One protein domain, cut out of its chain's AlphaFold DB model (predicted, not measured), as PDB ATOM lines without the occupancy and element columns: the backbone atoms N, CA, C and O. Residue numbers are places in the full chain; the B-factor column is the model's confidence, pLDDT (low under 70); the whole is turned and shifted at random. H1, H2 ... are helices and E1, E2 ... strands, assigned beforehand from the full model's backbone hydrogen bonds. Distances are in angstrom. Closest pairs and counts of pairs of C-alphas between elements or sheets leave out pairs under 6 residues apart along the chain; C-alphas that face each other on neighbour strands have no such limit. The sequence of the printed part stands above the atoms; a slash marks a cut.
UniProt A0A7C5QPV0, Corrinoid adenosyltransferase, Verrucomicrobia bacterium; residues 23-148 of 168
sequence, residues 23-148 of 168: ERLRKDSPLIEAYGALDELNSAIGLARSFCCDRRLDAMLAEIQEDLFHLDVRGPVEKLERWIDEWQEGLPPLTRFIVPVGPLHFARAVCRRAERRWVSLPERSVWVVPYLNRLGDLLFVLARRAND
ATOM      1  N   GLU A  23     185.335 131.264 152.058       87.62
ATOM      2  CA  GLU A  23     184.883 131.814 150.777       87.62
ATOM      3  C   GLU A  23     184.217 133.186 150.974       87.62
ATOM      4  O   GLU A  23     183.420 133.372 151.898       87.62
ATOM      5  N   ARG A  24     184.522 134.157 150.101       92.75
ATOM      6  CA  ARG A  24     183.900 135.488 150.118       92.75
ATOM      7  C   ARG A  24     182.878 135.626 148.999       92.75
ATOM      8  O   ARG A  24     183.201 135.432 147.834       92.75
ATOM      9  N   LEU A  25     181.672 136.046 149.360       93.56
ATOM     10  CA  LEU A  25     180.558 136.266 148.443       93.56
ATOM     11  C   LEU A  25     180.094 137.716 148.508       93.56
ATOM     12  O   LEU A  25     180.243 138.386 149.533       93.56
ATOM     13  N   ARG A  26     179.483 138.209 147.431       96.25
ATOM     14  CA  ARG A  26     178.790 139.499 147.479       96.25
ATOM     15  C   ARG A  26     177.579 139.402 148.406       96.25
ATOM     16  O   ARG A  26     176.863 138.399 148.392       96.25
ATOM     17  N   LYS A  27     177.328 140.455 149.186       96.12
ATOM     18  CA  LYS A  27     176.190 140.521 150.120       96.12
ATOM     19  C   LYS A  27     174.825 140.457 149.426       96.12
ATOM     20  O   LYS A  27     173.861 140.051 150.058       96.12
ATOM     21  N   ASP A  28     174.757 140.833 148.152       95.94
ATOM     22  CA  ASP A  28     173.555 140.764 147.310       95.94
ATOM     23  C   ASP A  28     173.432 139.451 146.519       95.94
ATOM     24  O   ASP A  28     172.519 139.300 145.711       95.94
ATOM     25  N   SER A  29     174.338 138.488 146.726       96.12
ATOM     26  CA  SER A  29     174.220 137.177 146.087       96.12
ATOM     27  C   SER A  29     172.955 136.436 146.554       96.12
ATOM     28  O   SER A  29     172.600 136.517 147.736       96.12
ATOM     29  N   PRO A  30     172.304 135.641 145.677       96.81
ATOM     30  CA  PRO A  30     171.092 134.901 146.038       96.81
ATOM     31  C   PRO A  30     171.262 133.996 147.264       96.81
ATOM     32  O   PRO A  30     170.345 133.869 148.073       96.81
ATOM     33  N   LEU A  31     172.445 133.390 147.433       94.75
ATOM     34  CA  LEU A  31     172.744 132.532 148.579       94.75
ATOM     35  C   LEU A  31     172.734 133.321 149.895       94.75
ATOM     36  O   LEU A  31     172.105 132.891 150.860       94.75
ATOM     37  N   ILE A  32     173.393 134.484 149.936       95.44
ATOM     38  CA  ILE A  32     173.409 135.340 151.130       95.44
ATOM     39  C   ILE A  32     172.009 135.885 151.425       95.44
ATOM     40  O   ILE A  32     171.605 135.904 152.585       95.44
ATOM     41  N   GLU A  33     171.233 136.246 150.398       96.75
ATOM     42  CA  GLU A  33     169.835 136.656 150.570       96.75
ATOM     43  C   GLU A  33     168.974 135.530 151.176       96.75
ATOM     44  O   GLU A  33     168.154 135.782 152.060       96.75
ATOM     45  N   ALA A  34     169.175 134.278 150.754       96.88
ATOM     46  CA  ALA A  34     168.446 133.127 151.284       96.88
ATOM     47  C   ALA A  34     168.772 132.843 152.762       96.88
ATOM     48  O   ALA A  34     167.855 132.613 153.554       96.88
ATOM     49  N   TYR A  35     170.048 132.911 153.161       96.00
ATOM     50  CA  TYR A  35     170.431 132.810 154.577       96.00
ATOM     51  C   TYR A  35     169.925 134.002 155.395       96.00
ATOM     52  O   TYR A  35     169.404 133.808 156.489       96.00
ATOM     53  N   GLY A  36     169.994 135.220 154.851       96.88
ATOM     54  CA  GLY A  36     169.427 136.405 155.495       96.88
ATOM     55  C   GLY A  36     167.919 136.276 155.731       96.88
ATOM     56  O   GLY A  36     167.413 136.687 156.771       96.88
ATOM     57  N   ALA A  37     167.192 135.631 154.815       98.38
ATOM     58  CA  ALA A  37     165.773 135.357 155.005       98.38
ATOM     59  C   ALA A  37     165.495 134.313 156.110       98.38
ATOM     60  O   ALA A  37     164.455 134.409 156.763       98.38
ATOM     61  N   LEU A  38     166.397 133.347 156.345       97.94
ATOM     62  CA  LEU A  38     166.307 132.447 157.508       97.94
ATOM     63  C   LEU A  38     166.564 133.193 158.815       97.94
ATOM     64  O   LEU A  38     165.842 132.972 159.781       97.94
ATOM     65  N   ASP A  39     167.549 134.088 158.841       98.19
ATOM     66  CA  ASP A  39     167.851 134.913 160.018       98.19
ATOM     67  C   ASP A  39     166.679 135.846 160.371       98.19
ATOM     68  O   ASP A  39     166.269 135.969 161.528       98.19
ATOM     69  N   GLU A  40     166.039 136.429 159.356       98.75
ATOM     70  CA  GLU A  40     164.834 137.233 159.552       98.75
ATOM     71  C   GLU A  40     163.647 136.392 160.048       98.75
ATOM     72  O   GLU A  40     162.899 136.840 160.920       98.75
ATOM     73  N   LEU A  41     163.478 135.161 159.548       98.81
ATOM     74  CA  LEU A  41     162.495 134.216 160.087       98.81
ATOM     75  C   LEU A  41     162.786 133.889 161.551       98.81
ATOM     76  O   LEU A  41     161.876 133.936 162.379       98.81
ATOM     77  N   ASN A  42     164.042 133.594 161.871       98.69
ATOM     78  CA  ASN A  42     164.478 133.279 163.223       98.69
ATOM     79  C   ASN A  42     164.173 134.451 164.176       98.69
ATOM     80  O   ASN A  42     163.570 134.267 165.234       98.69
ATOM     81  N   SER A  43     164.451 135.680 163.739       98.75
ATOM     82  CA  SER A  43     164.107 136.909 164.462       98.75
ATOM     83  C   SER A  43     162.593 137.109 164.621       98.75
ATOM     84  O   SER A  43     162.127 137.479 165.699       98.75
ATOM     85  N   ALA A  44     161.796 136.829 163.584       98.75
ATOM     86  CA  ALA A  44     160.336 136.918 163.649       98.75
ATOM     87  C   ALA A  44     159.731 135.893 164.628       98.75
ATOM     88  O   ALA A  44     158.763 136.203 165.326       98.75
ATOM     89  N   ILE A  45     160.316 134.695 164.721       98.69
ATOM     90  CA  ILE A  45     159.961 133.701 165.741       98.69
ATOM     91  C   ILE A  45     160.346 134.207 167.133       98.69
ATOM     92  O   ILE A  45     159.518 134.152 168.039       98.69
ATOM     93  N   GLY A  46     161.541 134.779 167.300       98.44
ATOM     94  CA  GLY A  46     161.957 135.420 168.552       98.44
ATOM     95  C   GLY A  46     161.000 136.532 169.004       98.44
ATOM     96  O   GLY A  46     160.662 136.625 170.185       98.44
ATOM     97  N   LEU A  47     160.474 137.322 168.064       98.25
ATOM     98  CA  LEU A  47     159.424 138.294 168.361       98.25
ATOM     99  C   LEU A  47     158.143 137.601 168.842       98.25
ATOM    100  O   LEU A  47     157.589 138.009 169.857       98.25
ATOM    101  N   ALA A  48     157.684 136.539 168.174       97.56
ATOM    102  CA  ALA A  48     156.509 135.784 168.616       97.56
ATOM    103  C   ALA A  48     156.674 135.203 170.027       97.56
ATOM    104  O   ALA A  48     155.750 135.307 170.834       97.56
ATOM    105  N   ARG A  49     157.862 134.686 170.350       97.50
ATOM    106  CA  ARG A  49     158.219 134.207 171.692       97.50
ATOM    107  C   ARG A  49     158.071 135.282 172.764       97.50
ATOM    108  O   ARG A  49     157.543 135.001 173.832       97.50
ATOM    109  N   SER A  50     158.436 136.532 172.464       97.00
ATOM    110  CA  SER A  50     158.306 137.642 173.424       97.00
ATOM    111  C   SER A  50     156.859 137.954 173.842       97.00
ATOM    112  O   SER A  50     156.647 138.572 174.882       97.00
ATOM    113  N   PHE A  51     155.869 137.496 173.065       93.50
ATOM    114  CA  PHE A  51     154.440 137.603 173.380       93.50
ATOM    115  C   PHE A  51     153.830 136.283 173.889       93.50
ATOM    116  O   PHE A  51     152.631 136.238 174.165       93.50
ATOM    117  N   CYS A  52     154.604 135.197 173.987       89.69
ATOM    118  CA  CYS A  52     154.091 133.896 174.413       89.69
ATOM    119  C   CYS A  52     153.976 133.817 175.940       89.69
ATOM    120  O   CYS A  52     154.969 133.884 176.657       89.69
ATOM    121  N   CYS A  53     152.757 133.598 176.436       89.50
ATOM    122  CA  CYS A  53     152.513 133.275 177.847       89.50
ATOM    123  C   CYS A  53     152.569 131.760 178.125       89.50
ATOM    124  O   CYS A  53     152.772 131.342 179.264       89.50
ATOM    125  N   ASP A  54     152.382 130.934 177.092       93.38
ATOM    126  CA  ASP A  54     152.451 129.476 177.180       93.38
ATOM    127  C   ASP A  54     153.916 129.012 177.112       93.38
ATOM    128  O   ASP A  54     154.596 129.183 176.097       93.38
ATOM    129  N   ARG A  55     154.402 128.406 178.203       94.81
ATOM    130  CA  ARG A  55     155.790 127.923 178.320       94.81
ATOM    131  C   ARG A  55     156.114 126.789 177.358       94.81
ATOM    132  O   ARG A  55     157.258 126.666 176.932       94.81
ATOM    133  N   ARG A  56     155.137 125.936 177.051       95.38
ATOM    134  CA  ARG A  56     155.321 124.817 176.133       95.38
ATOM    135  C   ARG A  56     155.488 125.339 174.711       95.38
ATOM    136  O   ARG A  56     156.394 124.901 174.009       95.38
ATOM    137  N   LEU A  57     154.656 126.305 174.324       95.75
ATOM    138  CA  LEU A  57     154.784 126.992 173.044       95.75
ATOM    139  C   LEU A  57     156.127 127.727 172.935       95.75
ATOM    140  O   LEU A  57     156.813 127.573 171.929       95.75
ATOM    141  N   ASP A  58     156.531 128.482 173.964       97.31
ATOM    142  CA  ASP A  58     157.826 129.179 173.960       97.31
ATOM    143  C   ASP A  58     159.007 128.209 173.792       97.31
ATOM    144  O   ASP A  58     159.888 128.456 172.968       97.31
ATOM    145  N   ALA A  59     158.993 127.078 174.504       97.06
ATOM    146  CA  ALA A  59     160.024 126.048 174.378       97.06
ATOM    147  C   ALA A  59     160.088 125.462 172.956       97.06
ATOM    148  O   ALA A  59     161.170 125.366 172.382       97.06
ATOM    149  N   MET A  60     158.937 125.152 172.348       97.50
ATOM    150  CA  MET A  60     158.888 124.666 170.965       97.50
ATOM    151  C   MET A  60     159.424 125.699 169.969       97.50
ATOM    152  O   MET A  60     160.181 125.356 169.062       97.50
ATOM    153  N   LEU A  61     159.057 126.975 170.128       98.19
ATOM    154  CA  LEU A  61     159.573 128.044 169.275       98.19
ATOM    155  C   LEU A  61     161.087 128.221 169.453       98.19
ATOM    156  O   LEU A  61     161.775 128.464 168.467       98.19
ATOM    157  N   ALA A  62     161.617 128.057 170.669       98.06
ATOM    158  CA  ALA A  62     163.056 128.064 170.926       98.06
ATOM    159  C   ALA A  62     163.780 126.923 170.192       98.06
ATOM    160  O   ALA A  62     164.810 127.159 169.566       98.06
ATOM    161  N   GLU A  63     163.221 125.710 170.212       98.00
ATOM    162  CA  GLU A  63     163.762 124.575 169.453       98.00
ATOM    163  C   GLU A  63     163.759 124.834 167.941       98.00
ATOM    164  O   GLU A  63     164.701 124.461 167.249       98.00
ATOM    165  N   ILE A  64     162.727 125.498 167.416       98.38
ATOM    166  CA  ILE A  64     162.681 125.875 165.998       98.38
ATOM    167  C   ILE A  64     163.773 126.903 165.674       98.38
ATOM    168  O   ILE A  64     164.396 126.811 164.619       98.38
ATOM    169  N   GLN A  65     164.039 127.873 166.557       98.31
ATOM    170  CA  GLN A  65     165.133 128.830 166.347       98.31
ATOM    171  C   GLN A  65     166.496 128.130 166.247       98.31
ATOM    172  O   GLN A  65     167.310 128.530 165.416       98.31
ATOM    173  N   GLU A  66     166.717 127.079 167.041       97.25
ATOM    174  CA  GLU A  66     167.919 126.242 166.965       97.25
ATOM    175  C   GLU A  66     167.975 125.439 165.656       97.25
ATOM    176  O   GLU A  66     168.992 125.448 164.963       97.25
ATOM    177  N   ASP A  67     166.865 124.807 165.257       97.25
ATOM    178  CA  ASP A  67     166.781 124.084 163.982       97.25
ATOM    179  C   ASP A  67     167.117 125.011 162.792       97.25
ATOM    180  O   ASP A  67     167.846 124.611 161.885       97.25
ATOM    181  N   LEU A  68     166.632 126.262 162.798       97.31
ATOM    182  CA  LEU A  68     166.883 127.241 161.729       97.31
ATOM    183  C   LEU A  68     168.368 127.610 161.575       97.31
ATOM    184  O   LEU A  68     168.792 127.898 160.456       97.31
ATOM    185  N   PHE A  69     169.158 127.583 162.655       93.69
ATOM    186  CA  PHE A  69     170.607 127.824 162.588       93.69
ATOM    187  C   PHE A  69     171.370 126.702 161.874       93.69
ATOM    188  O   PHE A  69     172.432 126.953 161.307       93.69
ATOM    189  N   HIS A  70     170.833 125.481 161.891       93.31
ATOM    190  CA  HIS A  70     171.485 124.275 161.372       93.31
ATOM    191  C   HIS A  70     170.756 123.660 160.176       93.31
ATOM    192  O   HIS A  70     171.023 122.516 159.791       93.31
ATOM    193  N   LEU A  71     169.820 124.407 159.591       92.81
ATOM    194  CA  LEU A  71     168.846 123.852 158.664       92.81
ATOM    195  C   LEU A  71     169.464 123.373 157.341       92.81
ATOM    196  O   LEU A  71     168.911 122.507 156.664       92.81
ATOM    197  N   ASP A  72     170.624 123.909 156.972       89.12
ATOM    198  CA  ASP A  72     171.395 123.455 155.817       89.12
ATOM    199  C   ASP A  72     172.030 122.070 156.034       89.12
ATOM    200  O   ASP A  72     172.233 121.342 155.058       89.12
ATOM    201  N   VAL A  73     172.255 121.663 157.286       91.75
ATOM    202  CA  VAL A  73     172.820 120.359 157.669       91.75
ATOM    203  C   VAL A  73     171.735 119.328 157.988       91.75
ATOM    204  O   VAL A  73     171.871 118.162 157.611       91.75
ATOM    205  N   ARG A  74     170.656 119.728 158.674       93.00
ATOM    206  CA  ARG A  74     169.582 118.825 159.115       93.00
ATOM    207  C   ARG A  74     168.239 119.549 159.181       93.00
ATOM    208  O   ARG A  74     168.143 120.605 159.786       93.00
ATOM    209  N   GLY A  75     167.182 118.916 158.667       93.56
ATOM    210  CA  GLY A  75     165.802 119.397 158.793       93.56
ATOM    211  C   GLY A  75     164.889 118.309 159.355       93.56
ATOM    212  O   GLY A  75     164.490 117.431 158.595       93.56
ATOM    213  N   PRO A  76     164.559 118.318 160.660       95.38
ATOM    214  CA  PRO A  76     163.706 117.300 161.278       95.38
ATOM    215  C   PRO A  76     162.218 117.524 160.940       95.38
ATOM    216  O   PRO A  76     161.435 117.935 161.795       95.38
ATOM    217  N   VAL A  77     161.824 117.273 159.689       97.56
ATOM    218  CA  VAL A  77     160.464 117.533 159.171       97.56
ATOM    219  C   VAL A  77     159.400 116.744 159.936       97.56
ATOM    220  O   VAL A  77     158.374 117.305 160.313       97.56
ATOM    221  N   GLU A  78     159.674 115.486 160.268       97.69
ATOM    222  CA  GLU A  78     158.743 114.603 160.979       97.69
ATOM    223  C   GLU A  78     158.443 115.118 162.396       97.69
ATOM    224  O   GLU A  78     157.381 114.855 162.959       97.69
ATOM    225  N   LYS A  79     159.371 115.882 162.999       97.81
ATOM    226  CA  LYS A  79     159.129 116.561 164.280       97.81
ATOM    227  C   LYS A  79     158.039 117.623 164.121       97.81
ATOM    228  O   LYS A  79     157.152 117.695 164.967       97.81
ATOM    229  N   LEU A  80     158.093 118.403 163.039       98.50
ATOM    230  CA  LEU A  80     157.096 119.433 162.748       98.50
ATOM    231  C   LEU A  80     155.728 118.821 162.450       98.50
ATOM    232  O   LEU A  80     154.731 119.339 162.935       98.50
ATOM    233  N   GLU A  81     155.680 117.714 161.709       98.56
ATOM    234  CA  GLU A  81     154.432 117.001 161.391       98.56
ATOM    235  C   GLU A  81     153.734 116.500 162.659       98.56
ATOM    236  O   GLU A  81     152.564 116.806 162.871       98.56
ATOM    237  N   ARG A  82     154.475 115.870 163.582       98.50
ATOM    238  CA  ARG A  82     153.914 115.466 164.883       98.50
ATOM    239  C   ARG A  82     153.362 116.645 165.686       98.50
ATOM    240  O   ARG A  82     152.316 116.520 166.314       98.50
ATOM    241  N   TRP A  83     154.055 117.784 165.684       98.38
ATOM    242  CA  TRP A  83     153.564 118.985 166.363       98.38
ATOM    243  C   TRP A  83     152.352 119.604 165.668       98.38
ATOM    244  O   TRP A  83     151.480 120.130 166.352       98.38
ATOM    245  N   ILE A  84     152.271 119.543 164.339       98.44
ATOM    246  CA  ILE A  84     151.079 119.967 163.598       98.44
ATOM    247  C   ILE A  84     149.884 119.133 164.043       98.44
ATOM    248  O   ILE A  84     148.887 119.713 164.466       98.44
ATOM    249  N   ASP A  85     150.006 117.806 163.999       97.88
ATOM    250  CA  ASP A  85     148.924 116.888 164.360       97.88
ATOM    251  C   ASP A  85     148.445 117.137 165.795       97.88
ATOM    252  O   ASP A  85     147.248 117.301 166.039       97.88
ATOM    253  N   GLU A  86     149.387 117.261 166.731       97.19
ATOM    254  CA  GLU A  86     149.090 117.517 168.136       97.19
ATOM    255  C   GLU A  86     148.380 118.861 168.360       97.19
ATOM    256  O   GLU A  86     147.354 118.933 169.035       97.19
ATOM    257  N   TRP A  87     148.917 119.957 167.822       96.06
ATOM    258  CA  TRP A  87     148.378 121.294 168.096       96.06
ATOM    259  C   TRP A  87     147.115 121.603 167.294       96.06
ATOM    260  O   TRP A  87     146.355 122.513 167.650       96.06
ATOM    261  N   GLN A  88     146.880 120.845 166.225       95.94
ATOM    262  CA  GLN A  88     145.645 120.886 165.462       95.94
ATOM    263  C   GLN A  88     144.497 120.174 166.184       95.94
ATOM    264  O   GLN A  88     143.334 120.522 165.950       95.94
ATOM    265  N   GLU A  89     144.789 119.220 167.069       95.44
ATOM    266  CA  GLU A  89     143.770 118.458 167.782       95.44
ATOM    267  C   GLU A  89     142.810 119.376 168.567       95.44
ATOM    268  O   GLU A  89     143.196 120.272 169.329       95.44
ATOM    269  N   GLY A  90     141.510 119.175 168.341       90.50
ATOM    270  CA  GLY A  90     140.439 119.958 168.960       90.50
ATOM    271  C   GLY A  90     140.209 121.352 168.358       90.50
ATOM    272  O   GLY A  90     139.273 122.031 168.780       90.50
ATOM    273  N   LEU A  91     140.997 121.795 167.367       93.19
ATOM    274  CA  LEU A  91     140.688 123.033 166.649       93.19
ATOM    275  C   LEU A  91     139.459 122.845 165.744       93.19
ATOM    276  O   LEU A  91     139.321 121.814 165.081       93.19
ATOM    277  N   PRO A  92     138.579 123.859 165.632       91.06
ATOM    278  CA  PRO A  92     137.437 123.779 164.732       91.06
ATOM    279  C   PRO A  92     137.901 123.656 163.269       91.06
ATOM    280  O   PRO A  92     138.931 124.232 162.893       91.06
ATOM    281  N   PRO A  93     137.143 122.957 162.405       88.50
ATOM    282  CA  PRO A  93     137.514 122.786 161.007       88.50
ATOM    283  C   PRO A  93     137.564 124.130 160.273       88.50
ATOM    284  O   PRO A  93     136.701 125.004 160.439       88.50
ATOM    285  N   LEU A  94     138.580 124.292 159.422       85.94
ATOM    286  CA  LEU A  94     138.762 125.501 158.628       85.94
ATOM    287  C   LEU A  94     137.823 125.472 157.414       85.94
ATOM    288  O   LEU A  94     138.103 124.852 156.398       85.94
ATOM    289  N   THR A  95     136.688 126.156 157.526       84.69
ATOM    290  CA  THR A  95     135.674 126.227 156.455       84.69
ATOM    291  C   THR A  95     135.880 127.401 155.498       84.69
ATOM    292  O   THR A  95     135.267 127.447 154.434       84.69
ATOM    293  N   ARG A  96     136.702 128.385 155.884       87.00
ATOM    294  CA  ARG A  96     136.999 129.612 155.131       87.00
ATOM    295  C   ARG A  96     138.400 130.103 155.472       87.00
ATOM    296  O   ARG A  96     138.921 129.784 156.538       87.00
ATOM    297  N   PHE A  97     138.967 130.946 154.612       89.38
ATOM    298  CA  PHE A  97     140.188 131.675 154.946       89.38
ATOM    299  C   PHE A  97     139.979 132.578 156.168       89.38
ATOM    300  O   PHE A  97     138.904 133.155 156.354       89.38
ATOM    301  N   ILE A  98     141.026 132.709 156.977       92.75
ATOM    302  CA  ILE A  98     141.056 133.544 158.178       92.75
ATOM    303  C   ILE A  98     141.901 134.795 157.939       92.75
ATOM    304  O   ILE A  98     142.845 134.779 157.147       92.75
ATOM    305  N   VAL A  99     141.557 135.881 158.624       93.50
ATOM    306  CA  VAL A  99     142.377 137.093 158.664       93.50
ATOM    307  C   VAL A  99     143.596 136.815 159.552       93.50
ATOM    308  O   VAL A  99     143.412 136.444 160.713       93.50
ATOM    309  N   PRO A 100     144.833 136.975 159.048       94.88
ATOM    310  CA  PRO A 100     146.024 136.734 159.847       94.88
ATOM    311  C   PRO A 100     146.202 137.839 160.894       94.88
ATOM    312  O   PRO A 100     146.350 139.009 160.549       94.88
ATOM    313  N   VAL A 101     146.225 137.453 162.166       91.75
ATOM    314  CA  VAL A 101     146.467 138.340 163.309       91.75
ATOM    315  C   VAL A 101     147.581 137.775 164.190       91.75
ATOM    316  O   VAL A 101     147.683 136.565 164.385       91.75
ATOM    317  N   GLY A 102     148.404 138.662 164.742       94.19
ATOM    318  CA  GLY A 102     149.405 138.310 165.743       94.19
ATOM    319  C   GLY A 102     150.756 137.855 165.175       94.19
ATOM    320  O   GLY A 102     150.925 137.665 163.964       94.19
ATOM    321  N   PRO A 103     151.750 137.691 166.062       97.12
ATOM    322  CA  PRO A 103     153.142 137.532 165.662       97.12
ATOM    323  C   PRO A 103     153.441 136.166 165.027       97.12
ATOM    324  O   PRO A 103     154.304 136.079 164.161       97.12
ATOM    325  N   LEU A 104     152.688 135.111 165.360       97.69
ATOM    326  CA  LEU A 104     152.843 133.793 164.728       97.69
ATOM    327  C   LEU A 104     152.438 133.810 163.246       97.69
ATOM    328  O   LEU A 104     153.120 133.229 162.403       97.69
ATOM    329  N   HIS A 105     151.377 134.538 162.886       98.00
ATOM    330  CA  HIS A 105     151.021 134.723 161.480       98.00
ATOM    331  C   HIS A 105     152.006 135.628 160.730       98.00
ATOM    332  O   HIS A 105     152.223 135.410 159.534       98.00
ATOM    333  N   PHE A 106     152.627 136.595 161.411       98.44
ATOM    334  CA  PHE A 106     153.733 137.368 160.844       98.44
ATOM    335  C   PHE A 106     154.947 136.470 160.563       98.44
ATOM    336  O   PHE A 106     155.403 136.410 159.419       98.44
ATOM    337  N   ALA A 107     155.390 135.681 161.547       98.69
ATOM    338  CA  ALA A 107     156.459 134.698 161.381       98.69
ATOM    339  C   ALA A 107     156.148 133.708 160.248       98.69
ATOM    340  O   ALA A 107     157.005 133.431 159.414       98.69
ATOM    341  N   ARG A 108     154.893 133.252 160.125       98.75
ATOM    342  CA  ARG A 108     154.448 132.406 159.007       98.75
ATOM    343  C   ARG A 108     154.671 133.071 157.646       98.75
ATOM    344  O   ARG A 108     155.129 132.418 156.711       98.75
ATOM    345  N   ALA A 109     154.339 134.354 157.501       98.69
ATOM    346  CA  ALA A 109     154.538 135.078 156.244       98.69
ATOM    347  C   ALA A 109     156.030 135.231 155.902       98.69
ATOM    348  O   ALA A 109     156.419 135.030 154.746       98.69
ATOM    349  N   VAL A 110     156.861 135.520 156.909       98.88
ATOM    350  CA  VAL A 110     158.326 135.559 156.788       98.88
ATOM    351  C   VAL A 110     158.877 134.181 156.400       98.88
ATOM    352  O   VAL A 110     159.684 134.092 155.478       98.88
ATOM    353  N   CYS A 111     158.351 133.100 156.983       98.88
ATOM    354  CA  CYS A 111     158.723 131.720 156.662       98.88
ATOM    355  C   CYS A 111     158.490 131.408 155.185       98.88
ATOM    356  O   CYS A 111     159.392 130.950 154.488       98.88
ATOM    357  N   ARG A 112     157.308 131.761 154.660       98.75
ATOM    358  CA  ARG A 112     157.007 131.591 153.230       98.75
ATOM    359  C   ARG A 112     157.898 132.452 152.337       98.75
ATOM    360  O   ARG A 112     158.141 132.094 151.188       98.75
ATOM    361  N   ARG A 113     158.351 133.619 152.809       98.75
ATOM    362  CA  ARG A 113     159.303 134.450 152.060       98.75
ATOM    363  C   ARG A 113     160.684 133.801 152.020       98.75
ATOM    364  O   ARG A 113     161.248 133.737 150.932       98.75
ATOM    365  N   ALA A 114     161.176 133.280 153.144       98.62
ATOM    366  CA  ALA A 114     162.418 132.514 153.197       98.62
ATOM    367  C   ALA A 114     162.356 131.277 152.288       98.62
ATOM    368  O   ALA A 114     163.247 131.086 151.467       98.62
ATOM    369  N   GLU A 115     161.255 130.520 152.338       98.69
ATOM    370  CA  GLU A 115     161.006 129.356 151.475       98.69
ATOM    371  C   GLU A 115     161.210 129.704 149.994       98.69
ATOM    372  O   GLU A 115     161.978 129.039 149.305       98.69
ATOM    373  N   ARG A 116     160.599 130.795 149.509       98.69
ATOM    374  CA  ARG A 116     160.747 131.225 148.107       98.69
ATOM    375  C   ARG A 116     162.191 131.559 147.735       98.69
ATOM    376  O   ARG A 116     162.607 131.213 146.635       98.69
ATOM    377  N   ARG A 117     162.959 132.197 148.628       98.25
ATOM    378  CA  ARG A 117     164.380 132.506 148.377       98.25
ATOM    379  C   ARG A 117     165.217 131.241 148.251       98.25
ATOM    380  O   ARG A 117     166.036 131.154 147.344       98.25
ATOM    381  N   TRP A 118     164.954 130.245 149.092       97.88
ATOM    382  CA  TRP A 118     165.625 128.947 149.022       97.88
ATOM    383  C   TRP A 118     165.219 128.123 147.801       97.88
ATOM    384  O   TRP A 118     166.072 127.475 147.204       97.88
ATOM    385  N   VAL A 119     163.950 128.172 147.385       98.12
ATOM    386  CA  VAL A 119     163.481 127.514 146.153       98.12
ATOM    387  C   VAL A 119     164.190 128.065 144.913       98.12
ATOM    388  O   VAL A 119     164.493 127.300 144.002       98.12
ATOM    389  N   SER A 120     164.488 129.366 144.881       97.25
ATOM    390  CA  SER A 120     165.192 130.007 143.762       97.25
ATOM    391  C   SER A 120     166.681 129.658 143.666       97.25
ATOM    392  O   SER A 120     167.309 130.019 142.671       97.25
ATOM    393  N   LEU A 121     167.265 128.977 144.660       96.81
ATOM    394  CA  LEU A 121     168.666 128.570 144.601       96.81
ATOM    395  C   LEU A 121     168.847 127.332 143.705       96.81
ATOM    396  O   LEU A 121     168.142 126.332 143.903       96.81
ATOM    397  N   PRO A 122     169.813 127.363 142.762       93.44
ATOM    398  CA  PRO A 122     170.098 126.224 141.892       93.44
ATOM    399  C   PRO A 122     170.659 125.042 142.690       93.44
ATOM    400  O   PRO A 122     170.200 123.914 142.531       93.44
ATOM    401  N   GLU A 123     171.582 125.322 143.608       91.25
ATOM    402  CA  GLU A 123     172.139 124.364 144.556       91.25
ATOM    403  C   GLU A 123     171.667 124.724 145.962       91.25
ATOM    404  O   GLU A 123     171.847 125.851 146.431       91.25
ATOM    405  N   ARG A 124     171.022 123.772 146.635       93.12
ATOM    406  CA  ARG A 124     170.483 123.961 147.982       93.12
ATOM    407  C   ARG A 124     170.488 122.657 148.757       93.12
ATOM    408  O   ARG A 124     170.407 121.577 148.176       93.12
ATOM    409  N   SER A 125     170.510 122.781 150.078       94.44
ATOM    410  CA  SER A 125     170.306 121.641 150.962       94.44
ATOM    411  C   SER A 125     168.917 121.034 150.748       94.44
ATOM    412  O   SER A 125     167.917 121.750 150.630       94.44
ATOM    413  N   VAL A 126     168.861 119.702 150.727       96.50
ATOM    414  CA  VAL A 126     167.619 118.929 150.567       96.50
ATOM    415  C   VAL A 126     166.655 119.116 151.740       96.50
ATOM    416  O   VAL A 126     165.462 118.869 151.599       96.50
ATOM    417  N   TRP A 127     167.156 119.593 152.880       97.56
ATOM    418  CA  TRP A 127     166.405 119.724 154.125       97.56
ATOM    419  C   TRP A 127     165.600 121.020 154.227       97.56
ATOM    420  O   TRP A 127     164.517 121.036 154.813       97.56
ATOM    421  N   VAL A 128     166.112 122.110 153.649       97.81
ATOM    422  CA  VAL A 128     165.626 123.462 153.956       97.81
ATOM    423  C   VAL A 128     164.207 123.690 153.446       97.81
ATOM    424  O   VAL A 128     163.339 124.109 154.206       97.81
ATOM    425  N   VAL A 129     163.943 123.402 152.171       98.31
ATOM    426  CA  VAL A 129     162.625 123.670 151.574       98.31
ATOM    427  C   VAL A 129     161.521 122.816 152.218       98.31
ATOM    428  O   VAL A 129     160.520 123.407 152.625       98.31
ATOM    429  N   PRO A 130     161.672 121.485 152.389       98.56
ATOM    430  CA  PRO A 130     160.674 120.678 153.094       98.56
ATOM    431  C   PRO A 130     160.392 121.169 154.518       98.56
ATOM    432  O   PRO A 130     159.231 121.275 154.910       98.56
ATOM    433  N   TYR A 131     161.435 121.533 155.269       98.75
ATOM    434  CA  TYR A 131     161.274 122.039 156.629       98.75
ATOM    435  C   TYR A 131     160.547 123.384 156.664       98.75
ATOM    436  O   TYR A 131     159.588 123.524 157.413       98.75
ATOM    437  N   LEU A 132     160.935 124.366 155.839       98.75
ATOM    438  CA  LEU A 132     160.262 125.673 155.790       98.75
ATOM    439  C   LEU A 132     158.806 125.563 155.332       98.75
ATOM    440  O   LEU A 132     157.944 126.296 155.820       98.75
ATOM    441  N   ASN A 133     158.529 124.644 154.405       98.69
ATOM    442  CA  ASN A 133     157.176 124.357 153.954       98.69
ATOM    443  C   ASN A 133     156.309 123.882 155.130       98.69
ATOM    444  O   ASN A 133     155.279 124.491 155.418       98.69
ATOM    445  N   ARG A 134     156.791 122.876 155.869       98.81
ATOM    446  CA  ARG A 134     156.093 122.297 157.021       98.81
ATOM    447  C   ARG A 134     156.042 123.243 158.225       98.81
ATOM    448  O   ARG A 134     155.028 123.323 158.910       98.81
ATOM    449  N   LEU A 135     157.083 124.042 158.448       98.81
ATOM    450  CA  LEU A 135     157.105 125.080 159.481       98.81
ATOM    451  C   LEU A 135     156.056 126.163 159.204       98.81
ATOM    452  O   LEU A 135     155.423 126.660 160.133       98.81
ATOM    453  N   GLY A 136     155.823 126.513 157.937       98.75
ATOM    454  CA  GLY A 136     154.739 127.415 157.555       98.75
ATOM    455  C   GLY A 136     153.357 126.896 157.975       98.75
ATOM    456  O   GLY A 136     152.523 127.687 158.427       98.75
ATOM    457  N   ASP A 137     153.131 125.588 157.867       98.62
ATOM    458  CA  ASP A 137     151.889 124.937 158.297       98.62
ATOM    459  C   ASP A 137     151.792 124.890 159.828       98.62
ATOM    460  O   ASP A 137     150.774 125.288 160.396       98.62
ATOM    461  N   LEU A 138     152.881 124.532 160.518       98.69
ATOM    462  CA  LEU A 138     152.941 124.563 161.982       98.69
ATOM    463  C   LEU A 138     152.651 125.965 162.530       98.69
ATOM    464  O   LEU A 138     151.779 126.126 163.376       98.69
ATOM    465  N   LEU A 139     153.309 127.006 162.013       98.56
ATOM    466  CA  LEU A 139     153.073 128.391 162.439       98.56
ATOM    467  C   LEU A 139     151.626 128.838 162.188       98.56
ATOM    468  O   LEU A 139     151.104 129.669 162.930       98.56
ATOM    469  N   PHE A 140     150.961 128.298 161.161       98.06
ATOM    470  CA  PHE A 140     149.531 128.513 160.960       98.06
ATOM    471  C   PHE A 140     148.706 127.866 162.077       98.06
ATOM    472  O   PHE A 140     147.896 128.557 162.690       98.06
ATOM    473  N   VAL A 141     148.935 126.586 162.378       97.38
ATOM    474  CA  VAL A 141     148.234 125.855 163.449       97.38
ATOM    475  C   VAL A 141     148.459 126.503 164.817       97.38
ATOM    476  O   VAL A 141     147.501 126.741 165.550       97.38
ATOM    477  N   LEU A 142     149.697 126.879 165.139       96.81
ATOM    478  CA  LEU A 142     150.027 127.547 166.399       96.81
ATOM    479  C   LEU A 142     149.346 128.915 166.514       96.81
ATOM    480  O   LEU A 142     148.822 129.248 167.575       96.81
ATOM    481  N   ALA A 143     149.291 129.697 165.429       96.31
ATOM    482  CA  ALA A 143     148.575 130.974 165.424       96.31
ATOM    483  C   ALA A 143     147.072 130.796 165.681       96.31
ATOM    484  O   ALA A 143     146.457 131.614 166.366       96.31
ATOM    485  N   ARG A 144     146.487 129.711 165.164       95.25
ATOM    486  CA  ARG A 144     145.097 129.352 165.441       95.25
ATOM    487  C   ARG A 144     144.884 128.965 166.898       95.25
ATOM    488  O   ARG A 144     143.941 129.439 167.530       95.25
ATOM    489  N   ARG A 145     145.787 128.151 167.452       94.25
ATOM    490  CA  ARG A 145     145.730 127.748 168.861       94.25
ATOM    491  C   ARG A 145     145.873 128.934 169.805       94.25
ATOM    492  O   ARG A 145     145.096 129.039 170.741       94.25
ATOM    493  N   ALA A 146     146.794 129.854 169.524       92.44
ATOM    494  CA  ALA A 146     146.973 131.076 170.306       92.44
ATOM    495  C   ALA A 146     145.716 131.973 170.333       92.44
ATOM    496  O   ALA A 146     145.566 132.783 171.241       92.44
ATOM    497  N   ASN A 147     144.814 131.818 169.358       90.50
ATOM    498  CA  ASN A 147     143.530 132.518 169.266       90.50
ATOM    499  C   ASN A 147     142.323 131.636 169.650       90.50
ATOM    500  O   ASN A 147     141.188 131.989 169.326       90.50
ATOM    501  N   ASP A 148     142.535 130.472 170.275       88.81
ATOM    502  CA  ASP A 148     141.497 129.491 170.633       88.81
ATOM    503  C   ASP A 148     140.580 129.059 169.467       88.81
ATOM    504  O   ASP A 148     139.410 128.725 169.673       88.81
TER     505      ASP A 148
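This is residues 23 to 148 of the 168 residues of the protein "Corrinoid adenosyltransferase" of Verrucomicrobia bacterium (UniProt A0A7C5QPV0). Five helices lie side by side in an elongated bundle, a curved row H2, H1, H4, H5, H3, with E1 beyond one end and the loop of residues 89 to 102 at the other. The 126 printed residues include, in chain order, E1 and H1 to H5: mostly helix, compact, radius of gyration of the C-alphas 14.8 A, spans 48 by 26 by 25 A.

Start at H1, residues 30 to 50; it touches H4, residues 103 to 119, opposite ways, closest at C-alphas 37 and 114, 4.8 A. H1 and H2, residues 55 to 69, form a hairpin, closest at C-alphas 42 and 65, 5.5 A. H4 and H5, residues 128 to 146, form another, closest at C-alphas 104 and 143, 5.2 A. H5 touches H3, residues 77 to 88, the same way, closest at C-alphas 138 and 84, 5.2 A. H2 and H3 are apart. In these five helices every O i to N i+4 pair is within hydrogen-bond range.

Find C-alpha 30 at (171.092, 134.901, 146.038); H1 runs 30.3 A from there. H5 runs 25.9 A to C-alpha 146 at (146.973, 131.076, 170.306). E1, residues 24 to 26, pairs with no named strand.

The farthest C-alphas, Glu 23 and Pro 92, are 50.1 A apart. The printed part has no cut, the H3 to H4 link is long, and no printed residue is under 70 in pLDDT.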